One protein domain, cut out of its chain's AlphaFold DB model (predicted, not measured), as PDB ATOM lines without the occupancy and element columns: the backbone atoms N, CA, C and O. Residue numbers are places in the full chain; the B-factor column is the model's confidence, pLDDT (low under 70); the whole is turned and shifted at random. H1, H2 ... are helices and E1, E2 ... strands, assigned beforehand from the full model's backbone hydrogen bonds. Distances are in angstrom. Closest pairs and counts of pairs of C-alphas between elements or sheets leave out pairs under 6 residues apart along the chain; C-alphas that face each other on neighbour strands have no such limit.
ATOM      1  N   ILE A 134     176.499 224.632 179.224       85.56
ATOM      2  CA  ILE A 134     176.214 223.718 178.120       85.56
ATOM      3  C   ILE A 134     176.482 224.434 176.795       85.56
ATOM      4  O   ILE A 134     175.696 225.285 176.362       85.56
ATOM      5  N   GLN A 135     177.584 224.061 176.145       77.31
ATOM      6  CA  GLN A 135     177.984 224.613 174.850       77.31
ATOM      7  C   GLN A 135     177.168 224.015 173.702       77.31
ATOM      8  O   GLN A 135     176.701 224.751 172.833       77.31
ATOM      9  N   ASN A 136     176.945 222.696 173.718       85.56
ATOM     10  CA  ASN A 136     176.162 222.025 172.691       85.56
ATOM     11  C   ASN A 136     174.795 221.588 173.229       85.56
ATOM     12  O   ASN A 136     174.679 220.706 174.082       85.56
ATOM     13  N   LYS A 137     173.755 222.234 172.697       89.06
ATOM     14  CA  LYS A 137     172.344 222.023 173.046       89.06
ATOM     15  C   LYS A 137     171.590 221.201 172.001       89.06
ATOM     16  O   LYS A 137     170.399 220.951 172.178       89.06
ATOM     17  N   ASP A 138     172.248 220.828 170.908       90.25
ATOM     18  CA  ASP A 138     171.672 219.968 169.884       90.25
ATOM     19  C   ASP A 138     172.129 218.529 170.123       90.25
ATOM     20  O   ASP A 138     173.316 218.215 170.045       90.25
ATOM     21  N   LEU A 139     171.174 217.660 170.449       88.88
ATOM     22  CA  LEU A 139     171.426 216.232 170.635       88.88
ATOM     23  C   LEU A 139     171.410 215.470 169.302       88.88
ATOM     24  O   LEU A 139     171.706 214.278 169.284       88.88
ATOM     25  N   GLY A 140     171.077 216.141 168.195       88.69
ATOM     26  CA  GLY A 140     171.014 215.537 166.873       88.69
ATOM     27  C   GLY A 140     169.829 214.588 166.709       88.69
ATOM     28  O   GLY A 140     168.736 214.819 167.237       88.69
ATOM     29  N   GLU A 141     170.037 213.538 165.917       88.25
ATOM     30  CA  GLU A 141     169.037 212.502 165.673       88.25
ATOM     31  C   GLU A 141     169.063 211.447 166.780       88.25
ATOM     32  O   GLU A 141     170.102 210.862 167.078       88.25
ATOM     33  N   VAL A 142     167.896 211.195 167.370       86.88
ATOM     34  CA  VAL A 142     167.693 210.196 168.417       86.88
ATOM     35  C   VAL A 142     166.814 209.089 167.857       86.88
ATOM     36  O   VAL A 142     165.677 209.329 167.437       86.88
ATOM     37  N   GLU A 143     167.356 207.877 167.843       82.69
ATOM     38  CA  GLU A 143     166.628 206.669 167.469       82.69
ATOM     39  C   GLU A 143     165.763 206.192 168.636       82.69
ATOM     40  O   GLU A 143     166.172 206.212 169.797       82.69
ATOM     41  N   LEU A 144     164.540 205.765 168.330       84.44
ATOM     42  CA  LEU A 144     163.645 205.194 169.327       84.44
ATOM     43  C   LEU A 144     163.918 203.699 169.456       84.44
ATOM     44  O   LEU A 144     163.814 202.966 168.479       84.44
ATOM     45  N   LYS A 145     164.150 203.214 170.678       81.62
ATOM     46  CA  LYS A 145     164.283 201.770 170.934       81.62
ATOM     47  C   LYS A 145     163.053 200.972 170.496       81.62
ATOM     48  O   LYS A 145     163.173 199.831 170.056       81.62
ATOM     49  N   LYS A 146     161.863 201.573 170.610       83.38
ATOM     50  CA  LYS A 146     160.581 200.965 170.229       83.38
ATOM     51  C   LYS A 146     159.990 201.700 169.037       83.38
ATOM     52  O   LYS A 146     159.805 202.912 169.087       83.38
ATOM     53  N   ILE A 147     159.591 200.947 168.018       80.69
ATOM     54  CA  ILE A 147     159.053 201.472 166.752       80.69
ATOM     55  C   ILE A 147     157.785 202.299 166.973       80.69
ATOM     56  O   ILE A 147     157.558 203.293 166.294       80.69
ATOM     57  N   ASN A 148     156.972 201.907 167.954       78.81
ATOM     58  CA  ASN A 148     155.723 202.590 168.288       78.81
ATOM     59  C   ASN A 148     155.872 203.641 169.400       78.81
ATOM     60  O   ASN A 148     154.864 204.185 169.861       78.81
ATOM     61  N   ALA A 149     157.092 203.912 169.881       81.56
ATOM     62  CA  ALA A 149     157.297 204.992 170.839       81.56
ATOM     63  C   ALA A 149     157.089 206.356 170.165       81.56
ATOM     64  O   ALA A 149     157.277 206.523 168.965       81.56
ATOM     65  N   LYS A 150     156.681 207.348 170.960       80.62
ATOM     66  CA  LYS A 150     156.546 208.743 170.506       80.62
ATOM     67  C   LYS A 150     157.667 209.643 171.009       80.62
ATOM     68  O   LYS A 150     157.868 210.724 170.470       80.62
ATOM     69  N   VAL A 151     158.352 209.221 172.068       84.50
ATOM     70  CA  VAL A 151     159.418 209.968 172.731       84.50
ATOM     71  C   VAL A 151     160.558 209.012 173.088       84.50
ATOM     72  O   VAL A 151     160.274 207.846 173.378       84.50
ATOM     73  N   PRO A 152     161.819 209.476 173.067       85.75
ATOM     74  CA  PRO A 152     162.952 208.691 173.548       85.75
ATOM     75  C   PRO A 152     162.840 208.389 175.044       85.75
ATOM     76  O   PRO A 152     162.209 209.143 175.793       85.75
ATOM     77  N   GLU A 153     163.488 207.315 175.488       86.62
ATOM     78  CA  GLU A 153     163.620 207.040 176.915       86.62
ATOM     79  C   GLU A 153     164.596 208.038 177.555       86.62
ATOM     80  O   GLU A 153     165.561 208.499 176.945       86.62
ATOM     81  N   ILE A 154     164.347 208.390 178.817       86.62
ATOM     82  CA  ILE A 154     165.145 209.393 179.541       86.62
ATOM     83  C   ILE A 154     166.604 208.953 179.664       86.62
ATOM     84  O   ILE A 154     167.504 209.788 179.593       86.62
ATOM     85  N   GLN A 155     166.832 207.653 179.853       86.94
ATOM     86  CA  GLN A 155     168.172 207.097 179.989       86.94
ATOM     87  C   GLN A 155     168.990 207.284 178.703       86.94
ATOM     88  O   GLN A 155     170.129 207.734 178.777       86.94
ATOM     89  N   ASP A 156     168.375 207.081 177.536       87.12
ATOM     90  CA  ASP A 156     169.021 207.291 176.234       87.12
ATOM     91  C   ASP A 156     169.422 208.759 176.057       87.12
ATOM     92  O   ASP A 156     170.533 209.083 175.641       87.12
ATOM     93  N   LEU A 157     168.531 209.677 176.444       89.25
ATOM     94  CA  LEU A 157     168.818 211.108 176.402       89.25
ATOM     95  C   LEU A 157     169.965 211.492 177.346       89.25
ATOM     96  O   LEU A 157     170.791 212.324 176.976       89.25
ATOM     97  N   LYS A 158     170.047 210.886 178.537       89.62
ATOM     98  CA  LYS A 158     171.166 211.105 179.469       89.62
ATOM     99  C   LYS A 158     172.492 210.649 178.875       89.62
ATOM    100  O   LYS A 158     173.463 211.391 178.957       89.62
ATOM    101  N   GLU A 159     172.529 209.471 178.259       90.06
ATOM    102  CA  GLU A 159     173.740 208.935 177.628       90.06
ATOM    103  C   GLU A 159     174.224 209.831 176.483       90.06
ATOM    104  O   GLU A 159     175.413 210.148 176.392       90.06
ATOM    105  N   ILE A 160     173.302 210.322 175.649       90.31
ATOM    106  CA  ILE A 160     173.631 211.254 174.564       90.31
ATOM    107  C   ILE A 160     174.132 212.590 175.125       90.31
ATOM    108  O   ILE A 160     175.138 213.115 174.644       90.31
ATOM    109  N   ILE A 161     173.481 213.135 176.161       90.69
ATOM    110  CA  ILE A 161     173.944 214.365 176.818       90.69
ATOM    111  C   ILE A 161     175.346 214.175 177.395       90.69
ATOM    112  O   ILE A 161     176.189 215.032 177.151       90.69
ATOM    113  N   ALA A 162     175.608 213.074 178.106       90.19
ATOM    114  CA  ALA A 162     176.918 212.781 178.689       90.19
ATOM    115  C   ALA A 162     178.004 212.670 177.611       90.19
ATOM    116  O   ALA A 162     179.125 213.126 177.797       90.19
ATOM    117  N   LYS A 163     177.668 212.117 176.442       89.62
ATOM    118  CA  LYS A 163     178.601 212.025 175.315       89.62
ATOM    119  C   LYS A 163     178.917 213.386 174.689       89.62
ATOM    120  O   LYS A 163     180.046 213.618 174.271       89.62
ATOM    121  N   ILE A 164     177.918 214.261 174.576       89.06
ATOM    122  CA  ILE A 164     178.052 215.575 173.927       89.06
ATOM    123  C   ILE A 164     178.611 216.633 174.892       89.06
ATOM    124  O   ILE A 164     179.308 217.551 174.464       89.06
ATOM    125  N   ASN A 165     178.310 216.507 176.184       87.75
ATOM    126  CA  ASN A 165     178.736 217.400 177.257       87.75
ATOM    127  C   ASN A 165     179.371 216.564 178.392       87.75
ATOM    128  O   ASN A 165     178.755 216.431 179.450       87.75
ATOM    129  N   PRO A 166     180.574 215.992 178.191       84.62
ATOM    130  CA  PRO A 166     181.209 215.089 179.164       84.62
ATOM    131  C   PRO A 166     181.514 215.742 180.517       84.62
ATOM    132  O   PRO A 166     181.503 215.067 181.538       84.62
ATOM    133  N   GLU A 167     181.715 217.059 180.540       80.44
ATOM    134  CA  GLU A 167     181.972 217.834 181.764       80.44
ATOM    135  C   GLU A 167     180.697 218.124 182.580       80.44
ATOM    136  O   GLU A 167     180.754 218.585 183.728       80.44
ATOM    137  N   LEU A 168     179.516 217.888 181.990       87.00
ATOM    138  CA  LEU A 168     178.252 218.101 182.675       87.00
ATOM    139  C   LEU A 168     178.017 216.970 183.671       87.00
ATOM    140  O   LEU A 168     177.582 215.879 183.317       87.00
ATOM    141  N   ASP A 169     178.225 217.288 184.941       88.00
ATOM    142  CA  ASP A 169     177.784 216.439 186.044       88.00
ATOM    143  C   ASP A 169     176.250 216.256 186.031       88.00
ATOM    144  O   ASP A 169     175.480 217.150 186.409       88.00
ATOM    145  N   LEU A 170     175.807 215.089 185.555       87.81
ATOM    146  CA  LEU A 170     174.395 214.733 185.456       87.81
ATOM    147  C   LEU A 170     173.760 214.393 186.814       87.81
ATOM    148  O   LEU A 170     172.528 214.376 186.915       87.81
ATOM    149  N   ASP A 171     174.559 214.174 187.859       89.62
ATOM    150  CA  ASP A 171     174.062 213.906 189.207       89.62
ATOM    151  C   ASP A 171     173.617 215.189 189.917       89.62
ATOM    152  O   ASP A 171     172.815 215.136 190.847       89.62
ATOM    153  N   GLU A 172     174.028 216.360 189.437       90.50
ATOM    154  CA  GLU A 172     173.622 217.669 189.963       90.50
ATOM    155  C   GLU A 172     172.375 218.245 189.252       90.50
ATOM    156  O   GLU A 172     171.897 219.339 189.580       90.50
ATOM    157  N   VAL A 173     171.800 217.514 188.288       91.56
ATOM    158  CA  VAL A 173     170.663 217.976 187.472       91.56
ATOM    159  C   VAL A 173     169.480 217.004 187.473       91.56
ATOM    160  O   VAL A 173     169.589 215.819 187.775       91.56
ATOM    161  N   GLU A 174     168.307 217.528 187.131       91.00
ATOM    162  CA  GLU A 174     167.068 216.786 186.923       91.00
ATOM    163  C   GLU A 174     166.535 217.013 185.501       91.00
ATOM    164  O   GLU A 174     166.624 218.114 184.944       91.00
ATOM    165  N   ILE A 175     165.965 215.962 184.906       88.00
ATOM    166  CA  ILE A 175     165.306 216.028 183.599       88.00
ATOM    167  C   ILE A 175     163.830 216.357 183.805       88.00
ATOM    168  O   ILE A 175     163.114 215.661 184.517       88.00
ATOM    169  N   LEU A 176     163.359 217.411 183.142       84.62
ATOM    170  CA  LEU A 176     161.950 217.775 183.094       84.62
ATOM    171  C   LEU A 176     161.336 217.284 181.778       84.62
ATOM    172  O   LEU A 176     161.575 217.845 180.709       84.62
ATOM    173  N   GLU A 177     160.473 216.277 181.872       75.06
ATOM    174  CA  GLU A 177     159.890 215.568 180.721       75.06
ATOM    175  C   GLU A 177     158.807 216.350 179.958       75.06
ATOM    176  O   GLU A 177     158.360 215.934 178.891       75.06
ATOM    177  N   LYS A 178     158.380 217.514 180.469       65.06
ATOM    178  CA  LYS A 178     157.182 218.258 180.017       65.06
ATOM    179  C   LYS A 178     157.179 218.700 178.540       65.06
ATOM    180  O   LYS A 178     156.204 219.312 178.107       65.06
ATOM    181  N   LYS A 179     158.244 218.457 177.771       75.12
ATOM    182  CA  LYS A 179     158.373 218.883 176.367       75.12
ATOM    183  C   LYS A 179     158.946 217.827 175.413       75.12
ATOM    184  O   LYS A 179     159.170 218.168 174.251       75.12
ATOM    185  N   LEU A 180     159.120 216.575 175.845       79.00
ATOM    186  CA  LEU A 180     159.721 215.531 175.002       79.00
ATOM    187  C   LEU A 180     158.940 215.311 173.693       79.00
ATOM    188  O   LEU A 180     159.524 215.216 172.618       79.00
ATOM    189  N   GLU A 181     157.607 215.377 173.726       74.44
ATOM    190  CA  GLU A 181     156.770 215.267 172.515       74.44
ATOM    191  C   GLU A 181     157.020 216.379 171.479       74.44
ATOM    192  O   GLU A 181     156.657 216.248 170.315       74.44
ATOM    193  N   ARG A 182     157.650 217.490 171.882       79.00
ATOM    194  CA  ARG A 182     158.007 218.617 171.006       79.00
ATOM    195  C   ARG A 182     159.470 218.574 170.571       79.00
ATOM    196  O   ARG A 182     160.003 219.603 170.165       79.00
ATOM    197  N   SER A 183     160.107 217.408 170.684       84.69
ATOM    198  CA  SER A 183     161.533 217.195 170.408       84.69
ATOM    199  C   SER A 183     162.446 218.136 171.205       84.69
ATOM    200  O   SER A 183     163.444 218.663 170.711       84.69
ATOM    201  N   LYS A 184     162.042 218.396 172.455       88.12
ATOM    202  CA  LYS A 184     162.714 219.300 173.384       88.12
ATOM    203  C   LYS A 184     162.894 218.636 174.733       88.12
ATOM    204  O   LYS A 184     161.950 218.094 175.301       88.12
ATOM    205  N   LEU A 185     164.089 218.763 175.282       89.88
ATOM    206  CA  LEU A 185     164.436 218.279 176.609       89.88
ATOM    207  C   LEU A 185     164.819 219.471 177.484       89.88
ATOM    208  O   LEU A 185     165.499 220.384 177.029       89.88
ATOM    209  N   THR A 186     164.374 219.504 178.737       91.62
ATOM    210  CA  THR A 186     164.793 220.547 179.681       91.62
ATOM    211  C   THR A 186     165.550 219.918 180.841       91.62
ATOM    212  O   THR A 186     164.970 219.138 181.590       91.62
ATOM    213  N   LEU A 187     166.817 220.295 181.008       92.81
ATOM    214  CA  LEU A 187     167.575 220.051 182.233       92.81
ATOM    215  C   LEU A 187     167.351 221.206 183.202       92.81
ATOM    216  O   LEU A 187     167.319 222.371 182.802       92.81
ATOM    217  N   LYS A 188     167.201 220.890 184.481       93.69
ATOM    218  CA  LYS A 188     167.125 221.863 185.571       93.69
ATOM    219  C   LYS A 188     168.143 221.473 186.635       93.69
ATOM    220  O   LYS A 188     168.338 220.292 186.884       93.69
ATOM    221  N   ALA A 189     168.786 222.449 187.262       93.38
ATOM    222  CA  ALA A 189     169.647 222.166 188.406       93.38
ATOM    223  C   ALA A 189     168.801 221.638 189.572       93.38
ATOM    224  O   ALA A 189     167.710 222.165 189.830       93.38
ATOM    225  N   LYS A 190     169.293 220.619 190.283       93.31
ATOM    226  CA  LYS A 190     168.629 220.145 191.503       93.31
ATOM    227  C   LYS A 190     168.555 221.276 192.530       93.31
ATOM    228  O   LYS A 190     169.415 222.152 192.575       93.31
ATOM    229  N   GLU A 191     167.528 221.266 193.373       88.88
ATOM    230  CA  GLU A 191     167.322 222.320 194.378       88.88
ATOM    231  C   GLU A 191     168.491 222.413 195.374       88.88
ATOM    232  O   GLU A 191     168.940 223.501 195.730       88.88
ATOM    233  N   ASN A 192     169.048 221.261 195.741       88.31
ATOM    234  CA  ASN A 192     170.223 221.130 196.593       88.31
ATOM    235  C   ASN A 192     171.551 221.122 195.819       88.31
ATOM    236  O   ASN A 192     172.584 220.866 196.434       88.31
ATOM    237  N   SER A 193     171.541 221.396 194.508       88.38
ATOM    238  CA  SER A 193     172.765 221.413 193.706       88.38
ATOM    239  C   SER A 193     173.741 222.447 194.255       88.38
ATOM    240  O   SER A 193     173.367 223.604 194.483       88.38
ATOM    241  N   LEU A 194     174.990 222.042 194.458       87.38
ATOM    242  CA  LEU A 194     176.063 222.941 194.884       87.38
ATOM    243  C   LEU A 194     176.788 223.555 193.687       87.38
ATOM    244  O   LEU A 194     177.381 224.624 193.820       87.38
ATOM    245  N   LYS A 195     176.697 222.918 192.516       87.88
ATOM    246  CA  LYS A 195     177.434 223.320 191.316       87.88
ATOM    247  C   LYS A 195     176.627 224.216 190.386       87.88
ATOM    248  O   LYS A 195     177.154 225.192 189.851       87.88
ATOM    249  N   TYR A 196     175.339 223.928 190.210       90.69
ATOM    250  CA  TYR A 196     174.543 224.512 189.137       90.69
ATOM    251  C   TYR A 196     173.300 225.259 189.620       90.69
ATOM    252  O   TYR A 196     172.714 224.974 190.662       90.69
ATOM    253  N   LYS A 197     172.847 226.205 188.800       91.69
ATOM    254  CA  LYS A 197     171.549 226.879 188.911       91.69
ATOM    255  C   LYS A 197     170.869 226.961 187.546       91.69
ATOM    256  O   LYS A 197     171.497 226.820 186.495       91.69
ATOM    257  N   GLY A 198     169.577 227.274 187.565       91.81
ATOM    258  CA  GLY A 198     168.820 227.560 186.351       91.81
ATOM    259  C   GLY A 198     168.422 226.309 185.566       91.81
ATOM    260  O   GLY A 198     168.183 225.240 186.136       91.81
ATOM    261  N   LYS A 199     168.247 226.484 184.253       93.44
ATOM    262  CA  LYS A 199     167.731 225.470 183.326       93.44
ATOM    263  C   LYS A 199     168.434 225.571 181.980       93.44
ATOM    264  O   LYS A 199     168.745 226.670 181.532       93.44
ATOM    265  N   ALA A 200     168.566 224.442 181.299       91.88
ATOM    266  CA  ALA A 200     169.004 224.375 179.914       91.88
ATOM    267  C   ALA A 200     167.977 223.615 179.071       91.88
ATOM    268  O   ALA A 200     167.443 222.594 179.498       91.88
ATOM    269  N   GLU A 201     167.686 224.129 177.878       91.88
ATOM    270  CA  GLU A 201     166.819 223.466 176.904       91.88
ATOM    271  C   GLU A 201     167.688 222.890 175.784       91.88
ATOM    272  O   GLU A 201     168.500 223.607 175.196       91.88
ATOM    273  N   PHE A 202     167.504 221.603 175.517       91.06
ATOM    274  CA  PHE A 202     168.104 220.873 174.414       91.06
ATOM    275  C   PHE A 202     167.057 220.619 173.340       91.06
ATOM    276  O   PHE A 202     165.873 220.428 173.644       91.06
ATOM    277  N   ASN A 203     167.508 220.567 172.094       91.44
ATOM    278  CA  ASN A 203     166.700 220.137 170.965       91.44
ATOM    279  C   ASN A 203     167.225 218.797 170.453       91.44
ATOM    280  O   ASN A 203     168.410 218.498 170.573       91.44
ATOM    281  N   TYR A 204     166.329 218.007 169.883       90.12
ATOM    282  CA  TYR A 204     166.680 216.799 169.151       90.12
ATOM    283  C   TYR A 204     165.726 216.617 167.978       90.12
ATOM    284  O   TYR A 204     164.743 217.347 167.836       90.12
ATOM    285  N   LYS A 205     166.007 215.639 167.125       87.94
ATOM    286  CA  LYS A 205     165.077 215.144 166.113       87.94
ATOM    287  C   LYS A 205     164.882 213.658 166.332       87.94
ATOM    288  O   LYS A 205     165.837 212.947 166.615       87.94
ATOM    289  N   ILE A 206     163.648 213.191 166.222       85.31
ATOM    290  CA  ILE A 206     163.372 211.758 166.276       85.31
ATOM    291  C   ILE A 206     163.665 211.185 164.896       85.31
ATOM    292  O   ILE A 206     163.084 211.641 163.909       85.31
ATOM    293  N   LYS A 207     164.554 210.195 164.830       83.06
ATOM    294  CA  LYS A 207     164.755 209.417 163.612       83.06
ATOM    295  C   LYS A 207     163.619 208.406 163.496       83.06
ATOM    296  O   LYS A 207     163.463 207.530 164.345       83.06
ATOM    297  N   GLU A 208     162.784 208.580 162.479       75.00
ATOM    298  CA  GLU A 208     161.652 207.694 162.230       75.00
ATOM    299  C   GLU A 208     162.148 206.344 161.704       75.00
ATOM    300  O   GLU A 208     162.927 206.283 160.754       75.00
TER     301      GLU A 208
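What this domain is: This is residues 134 to 208 of the 365 residues of an uncharacterized protein of Strawberry lethal yellows phytoplasma (CPA) str. NZSb11 (UniProt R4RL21). A four-stranded sheet is curled like part of a barrel, and one helix, H1, packs on one face at the open side of the curl, between the edge strands E1 and E2 and mostly on E1. Long E4 pairs with E3 over residues 199 to 203 and with E1 over residues 203 to 207. The printed part has 75 residues, with 36 in named elements, under half, in the chain order E1 H1 E2 E3 E4; the class is mixed, helices and strands. The sheet is mixed, in the order E1 E4 E3 E2, and the whole is compact, with a radius of gyration of the C-alphas of 12.3 A, yet elongated, spanning 39 by 22 by 16 A.

How they stand to each other: E4, residues 199 to 207, is antiparallel to E3, residues 184 to 189, at 151 degrees, with N 187 and O 200 2.8 A apart, within hydrogen-bond range. E2, residues 173 to 176, is antiparallel to E3, with N 174 and O 188 at 2.8 A. E2, E3 and E4 form a meander, each strand the antiparallel neighbour of the one before, through two hairpins. E1, residues 138 to 143, is parallel to E4 at 39 degrees, with N 139 and O 203 at 2.9 A. H1, residues 154 to 164, is on the sheet at a height of 7.6 A, over none of the strands, but only just: 2 of its C-alphas fall on E4. Its closest C-alphas to E1 are Ile 160 and Leu 139, 6.7 A apart. E1, H1 and E2 form a split strand-helix-strand unit, two strands running the same way with E4 and E3 between them, its crossover right-handed. In H1 every O i to N i+4 pair is within hydrogen-bond range.

Where its parts are: E4 is 25.6 A long, E3 16.8 A, H1 15.4 A, E1 14.4 A and E2 9.8 A. C-alpha 138 begins E1 at (171.672, 219.968, 169.884), and C-alpha 207 ends E4 at (164.755, 209.417, 163.612).

The domain as a whole: The C-alphas farthest apart, of Ile 147 and Leu 194, are 39.3 A apart. The printed part has no cut and no long link. Its mean pLDDT is 86.6, with residue 178 under 70.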